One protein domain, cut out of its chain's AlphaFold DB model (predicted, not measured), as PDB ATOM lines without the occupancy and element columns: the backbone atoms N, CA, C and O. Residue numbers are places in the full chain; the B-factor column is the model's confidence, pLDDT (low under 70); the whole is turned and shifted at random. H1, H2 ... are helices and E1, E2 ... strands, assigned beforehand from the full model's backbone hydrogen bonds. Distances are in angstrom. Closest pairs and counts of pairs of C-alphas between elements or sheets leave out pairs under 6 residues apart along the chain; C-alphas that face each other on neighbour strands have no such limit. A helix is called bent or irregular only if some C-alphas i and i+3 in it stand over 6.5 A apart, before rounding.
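This is residues 2 to 23 and 36 to 58 of the 76 residues of the protein "GxxExxY protein" of Phycisphaerales bacterium (UniProt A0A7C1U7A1). A long, bent hairpin of two strands, E1 and E2, meets one helix, H1, whose residues 47 to 54 pack mainly on E1. The other part of H1 sticks out from this body with the stretch before it: residues 36 to 46 stand free. The printed part has 45 residues, in the order E1, E2, H1, and is mixed, with helix and strands; the sheet has the order E1 - E2, antiparallel. It is only just loose, close to compact, with a radius of gyration of the C-alphas of 11.3 A and spans of 35 by 24 by 18 A.

Start at the sheet, where E1, residues 2 to 11, and E2, residues 14 to 23, form a hairpin through a tight link of 2 residues. Their directions differ by 156 degrees, antiparallel. Look at N 7 and O 19, 2.7 A apart, and N 16 and O 9, 2.9 A apart, both within hydrogen-bond range. E1 bends by 54 degrees at residue 5, and E2 by 60 degrees at residue 17. Next look at H1, residues 41 to 54: it has 9 pairs of C-alphas within 8 A with E1, the closest those of Tyr 10 and Ala 53 at 4.7 A. With E2 it has 1 such pair, the C-alphas of Tyr 19 and Tyr 50 at 7.6 A. In H1 every O i to N i+4 pair is within hydrogen-bond range.

Find C-alpha 2 at (-54.381, -43.022, -48.546); from there E1 runs 23.9 A to Phe 11. E2 begins at C-alpha 14, (-30.690, -47.953, -42.810), and also covers 23.9 A, to Ile 23. H1 runs 19.8 A from Asp 41 to C-alpha 54 at (-39.120, -45.187, -50.224).

The two C-alphas farthest apart are those of Gly 13 and Asp 37, at 35.4 A. Residues 24 to 35 are not printed, and C-alphas 23 and 36 are 17.8 A apart across this cut, in the link from E2 to H1. The mean pLDDT of the printed part is 91.3, and no printed residue is under 70.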
ATOM      1  N   GLN A   2     -54.538 -43.193 -49.992       93.00
ATOM      2  CA  GLN A   2     -54.381 -43.022 -48.546       93.00
ATOM      3  C   GLN A   2     -53.835 -41.616 -48.274       93.00
ATOM      4  O   GLN A   2     -53.032 -41.126 -49.065       93.00
ATOM      5  N   GLN A   3     -54.288 -40.968 -47.202       94.56
ATOM      6  CA  GLN A   3     -53.856 -39.620 -46.813       94.56
ATOM      7  C   GLN A   3     -52.965 -39.689 -45.574       94.56
ATOM      8  O   GLN A   3     -53.163 -40.579 -44.750       94.56
ATOM      9  N   GLN A   4     -52.026 -38.747 -45.446       91.44
ATOM     10  CA  GLN A   4     -51.103 -38.630 -44.309       91.44
ATOM     11  C   GLN A   4     -50.424 -39.963 -43.983       91.44
ATOM     12  O   GLN A   4     -50.529 -40.501 -42.882       91.44
ATOM     13  N   VAL A   5     -49.764 -40.537 -44.987       90.00
ATOM     14  CA  VAL A   5     -49.201 -41.883 -44.879       90.00
ATOM     15  C   VAL A   5     -47.784 -41.803 -44.327       90.00
ATOM     16  O   VAL A   5     -46.941 -41.160 -44.959       90.00
ATOM     17  N   PRO A   6     -47.478 -42.460 -43.192       90.31
ATOM     18  CA  PRO A   6     -46.106 -42.586 -42.735       90.31
ATOM     19  C   PRO A   6     -45.354 -43.523 -43.683       90.31
ATOM     20  O   PRO A   6     -45.662 -44.708 -43.817       90.31
ATOM     21  N   LEU A   7     -44.363 -42.974 -44.368       86.56
ATOM     22  CA  LEU A   7     -43.471 -43.666 -45.275       86.56
ATOM     23  C   LEU A   7     -42.130 -43.876 -44.588       86.56
ATOM     24  O   LEU A   7     -41.434 -42.921 -44.244       86.56
ATOM     25  N   ARG A   8     -41.741 -45.141 -44.441       88.25
ATOM     26  CA  ARG A   8     -40.438 -45.512 -43.892       88.25
ATOM     27  C   ARG A   8     -39.328 -45.000 -44.812       88.25
ATOM     28  O   ARG A   8     -39.261 -45.378 -45.981       88.25
ATOM     29  N   VAL A   9     -38.447 -44.162 -44.277       84.62
ATOM     30  CA  VAL A   9     -37.332 -43.556 -45.013       84.62
ATOM     31  C   VAL A   9     -36.067 -44.370 -44.775       84.62
ATOM     32  O   VAL A   9     -35.683 -44.613 -43.627       84.62
ATOM     33  N   TYR A  10     -35.391 -44.754 -45.861       82.31
ATOM     34  CA  TYR A  10     -34.090 -45.413 -45.814       82.31
ATOM     35  C   TYR A  10     -32.981 -44.518 -46.373       82.31
ATOM     36  O   TYR A  10     -33.103 -43.978 -47.472       82.31
ATOM     37  N   PHE A  11     -31.867 -44.422 -45.650       79.88
ATOM     38  CA  PHE A  11     -30.623 -43.804 -46.101       79.88
ATOM     39  C   PHE A  11     -29.505 -44.844 -46.011       79.88
ATOM     40  O   PHE A  11     -29.327 -45.461 -44.964       79.88
ATOM     41  N   GLU A  12     -28.810 -45.105 -47.122       83.88
ATOM     42  CA  GLU A  12     -27.775 -46.156 -47.214       83.88
ATOM     43  C   GLU A  12     -28.234 -47.525 -46.666       83.88
ATOM     44  O   GLU A  12     -27.508 -48.244 -45.983       83.88
ATOM     45  N   GLY A  13     -29.495 -47.884 -46.924       82.12
ATOM     46  CA  GLY A  13     -30.088 -49.141 -46.453       82.12
ATOM     47  C   GLY A  13     -30.509 -49.156 -44.977       82.12
ATOM     48  O   GLY A  13     -31.122 -50.131 -44.546       82.12
ATOM     49  N   LYS A  14     -30.264 -48.088 -44.211       85.94
ATOM     50  CA  LYS A  14     -30.690 -47.953 -42.810       85.94
ATOM     51  C   LYS A  14     -31.979 -47.147 -42.711       85.94
ATOM     52  O   LYS A  14     -32.105 -46.114 -43.361       85.94
ATOM     53  N   ALA A  15     -32.927 -47.598 -41.890       85.38
ATOM     54  CA  ALA A  15     -34.126 -46.816 -41.592       85.38
ATOM     55  C   ALA A  15     -33.740 -45.599 -40.737       85.38
ATOM     56  O   ALA A  15     -33.161 -45.769 -39.666       85.38
ATOM     57  N   VAL A  16     -34.045 -44.393 -41.215       87.38
ATOM     58  CA  VAL A  16     -33.666 -43.124 -40.558       87.38
ATOM     59  C   VAL A  16     -34.851 -42.357 -39.978       87.38
ATOM     60  O   VAL A  16     -34.668 -41.322 -39.346       87.38
ATOM     61  N   GLY A  17     -36.064 -42.868 -40.169       86.12
ATOM     62  CA  GLY A  17     -37.287 -42.284 -39.638       86.12
ATOM     63  C   GLY A  17     -38.456 -42.488 -40.585       86.12
ATOM     64  O   GLY A  17     -38.365 -43.254 -41.550       86.12
ATOM     65  N   ASP A  18     -39.536 -41.771 -40.300       86.88
ATOM     66  CA  ASP A  18     -40.743 -41.777 -41.111       86.88
ATOM     67  C   ASP A  18     -40.955 -40.383 -41.712       86.88
ATOM     68  O   ASP A  18     -40.804 -39.358 -41.046       86.88
ATOM     69  N   TYR A  19     -41.292 -40.357 -42.994       86.06
ATOM     70  CA  TYR A  19     -41.777 -39.177 -43.688       86.06
ATOM     71  C   TYR A  19     -43.288 -39.287 -43.835       86.06
ATOM     72  O   TYR A  19     -43.785 -40.321 -44.263       86.06
ATOM     73  N   LEU A  20     -44.023 -38.230 -43.513       89.44
ATOM     74  CA  LEU A  20     -45.467 -38.209 -43.687       89.44
ATOM     75  C   LEU A  20     -45.810 -37.633 -45.066       89.44
ATOM     76  O   LEU A  20     -45.719 -36.424 -45.258       89.44
ATOM     77  N   ALA A  21     -46.186 -38.492 -46.013       90.62
ATOM     78  CA  ALA A  21     -46.665 -38.048 -47.321       90.62
ATOM     79  C   ALA A  21     -48.112 -37.563 -47.231       90.62
ATOM     80  O   ALA A  21     -48.942 -38.233 -46.607       90.62
ATOM     81  N   ASP A  22     -48.441 -36.463 -47.915       92.94
ATOM     82  CA  ASP A  22     -49.807 -35.929 -47.916       92.94
ATOM     83  C   ASP A  22     -50.795 -36.946 -48.489       92.94
ATOM     84  O   ASP A  22     -51.817 -37.249 -47.866       92.94
ATOM     85  N   ILE A  23     -50.485 -37.506 -49.665       96.38
ATOM     86  CA  ILE A  23     -51.291 -38.549 -50.299       96.38
ATOM     87  C   ILE A  23     -50.389 -39.599 -50.950       96.38
ATOM     88  O   ILE A  23     -49.499 -39.286 -51.739       96.38
ATOM     89  N   VAL A  36     -47.912 -22.293 -52.030       97.06
ATOM     90  CA  VAL A  36     -46.693 -21.465 -52.065       97.06
ATOM     91  C   VAL A  36     -46.677 -20.603 -53.320       97.06
ATOM     92  O   VAL A  36     -47.313 -20.959 -54.303       97.06
ATOM     93  N   ASP A  37     -45.942 -19.492 -53.341       96.88
ATOM     94  CA  ASP A  37     -45.956 -18.591 -54.506       96.88
ATOM     95  C   ASP A  37     -45.532 -19.275 -55.823       96.88
ATOM     96  O   ASP A  37     -46.137 -19.019 -56.860       96.88
ATOM     97  N   LYS A  38     -44.542 -20.175 -55.766       96.81
ATOM     98  CA  LYS A  38     -44.067 -20.984 -56.899       96.81
ATOM     99  C   LYS A  38     -43.399 -22.277 -56.431       96.81
ATOM    100  O   LYS A  38     -42.857 -22.333 -55.320       96.81
ATOM    101  N   ILE A  39     -43.366 -23.295 -57.287       97.94
ATOM    102  CA  ILE A  39     -42.572 -24.509 -57.043       97.94
ATOM    103  C   ILE A  39     -41.074 -24.202 -57.237       97.94
ATOM    104  O   ILE A  39     -40.629 -23.825 -58.324       97.94
ATOM    105  N   VAL A  40     -40.279 -24.382 -56.179       98.06
ATOM    106  CA  VAL A  40     -38.820 -24.168 -56.172       98.06
ATOM    107  C   VAL A  40     -38.051 -25.479 -55.985       98.06
ATOM    108  O   VAL A  40     -38.621 -26.503 -55.609       98.06
ATOM    109  N   ASP A  41     -36.739 -25.444 -56.223       98.12
ATOM    110  CA  ASP A  41     -35.894 -26.647 -56.255       98.12
ATOM    111  C   ASP A  41     -35.840 -27.399 -54.929       98.12
ATOM    112  O   ASP A  41     -35.721 -28.621 -54.925       98.12
ATOM    113  N   THR A  42     -36.010 -26.709 -53.802       96.75
ATOM    114  CA  THR A  42     -36.107 -27.363 -52.491       96.75
ATOM    115  C   THR A  42     -37.334 -28.271 -52.392       96.75
ATOM    116  O   THR A  42     -37.233 -29.355 -51.822       96.75
ATOM    117  N   HIS A  43     -38.466 -27.906 -53.010       96.62
ATOM    118  CA  HIS A  43     -39.655 -28.766 -53.075       96.62
ATOM    119  C   HIS A  43     -39.398 -30.004 -53.944       96.62
ATOM    120  O   HIS A  43     -39.767 -31.117 -53.572       96.62
ATOM    121  N   ARG A  44     -38.718 -29.826 -55.084       97.75
ATOM    122  CA  ARG A  44     -38.346 -30.930 -55.984       97.75
ATOM    123  C   ARG A  44     -37.382 -31.894 -55.301       97.75
ATOM    124  O   ARG A  44     -37.604 -33.103 -55.312       97.75
ATOM    125  N   ALA A  45     -36.341 -31.358 -54.666       95.50
ATOM    126  CA  ALA A  45     -35.350 -32.126 -53.924       95.50
ATOM    127  C   ALA A  45     -35.992 -32.926 -52.785       95.50
ATOM    128  O   ALA A  45     -35.661 -34.097 -52.612       95.50
ATOM    129  N   GLN A  46     -36.944 -32.327 -52.062       92.38
ATOM    130  CA  GLN A  46     -37.718 -33.011 -51.030       92.38
ATOM    131  C   GLN A  46     -38.418 -34.259 -51.599       92.38
ATOM    132  O   GLN A  46     -38.160 -35.369 -51.133       92.38
ATOM    133  N   VAL A  47     -39.230 -34.105 -52.651       94.81
ATOM    134  CA  VAL A  47     -39.949 -35.237 -53.260       94.81
ATOM    135  C   VAL A  47     -38.982 -36.284 -53.823       94.81
ATOM    136  O   VAL A  47     -39.153 -37.470 -53.557       94.81
ATOM    137  N   LEU A  48     -37.925 -35.877 -54.533       95.06
ATOM    138  CA  LEU A  48     -36.917 -36.801 -55.075       95.06
ATOM    139  C   LEU A  48     -36.210 -37.611 -53.981       95.06
ATOM    140  O   LEU A  48     -35.949 -38.802 -54.165       95.06
ATOM    141  N   ASN A  49     -35.912 -36.995 -52.837       91.06
ATOM    142  CA  ASN A  49     -35.318 -37.693 -51.700       91.06
ATOM    143  C   ASN A  49     -36.274 -38.739 -51.129       91.06
ATOM    144  O   ASN A  49     -35.843 -39.855 -50.838       91.06
ATOM    145  N   TYR A  50     -37.567 -38.432 -51.035       89.94
ATOM    146  CA  TYR A  50     -38.554 -39.414 -50.591       89.94
ATOM    147  C   TYR A  50     -38.747 -40.543 -51.587       89.94
ATOM    148  O   TYR A  50     -38.802 -41.695 -51.167       89.94
ATOM    149  N   LEU A  51     -38.764 -40.265 -52.892       93.56
ATOM    150  CA  LEU A  51     -38.791 -41.310 -53.917       93.56
ATOM    151  C   LEU A  51     -37.605 -42.271 -53.758       93.56
ATOM    152  O   LEU A  51     -37.805 -43.481 -53.660       93.56
ATOM    153  N   ARG A  52     -36.380 -41.745 -53.602       91.06
ATOM    154  CA  ARG A  52     -35.181 -42.563 -53.329       91.06
ATOM    155  C   ARG A  52     -35.322 -43.383 -52.049       91.06
ATOM    156  O   ARG A  52     -35.091 -44.590 -52.064       91.06
ATOM    157  N   ALA A  53     -35.715 -42.735 -50.956       89.25
ATOM    158  CA  ALA A  53     -35.772 -43.355 -49.640       89.25
ATOM    159  C   ALA A  53     -36.856 -44.434 -49.520       89.25
ATOM    160  O   ALA A  53     -36.669 -45.412 -48.802       89.25
ATOM    161  N   THR A  54     -37.971 -44.264 -50.228       88.62
ATOM    162  CA  THR A  54     -39.120 -45.187 -50.224       88.62
ATOM    163  C   THR A  54     -39.081 -46.186 -51.379       88.62
ATOM    164  O   THR A  54     -39.916 -47.085 -51.447       88.62
ATOM    165  N   ARG A  55     -38.098 -46.052 -52.285       90.00
ATOM    166  CA  ARG A  55     -37.954 -46.820 -53.537       90.00
ATOM    167  C   ARG A  55     -39.134 -46.661 -54.503       90.00
ATOM    168  O   ARG A  55     -39.318 -47.483 -55.402       90.00
ATOM    169  N   LEU A  56     -39.922 -45.604 -54.331       92.56
ATOM    170  CA  LEU A  56     -40.962 -45.212 -55.271       92.56
ATOM    171  C   LEU A  56     -40.341 -44.449 -56.444       92.56
ATOM    172  O   LEU A  56     -39.261 -43.875 -56.334       92.56
ATOM    173  N   LYS A  57     -41.020 -44.459 -57.592       96.19
ATOM    174  CA  LYS A  57     -40.472 -43.905 -58.844       96.19
ATOM    175  C   LYS A  57     -41.151 -42.629 -59.316       96.19
ATOM    176  O   LYS A  57     -40.622 -41.957 -60.193       96.19
ATOM    177  N   LEU A  58     -42.334 -42.324 -58.789       97.81
ATOM    178  CA  LEU A  58     -43.167 -41.239 -59.283       97.81
ATOM    179  C   LEU A  58     -43.693 -40.387 -58.132       97.81
ATOM    180  O   LEU A  58     -44.355 -40.890 -57.224       97.81
TER     181      LEU A  58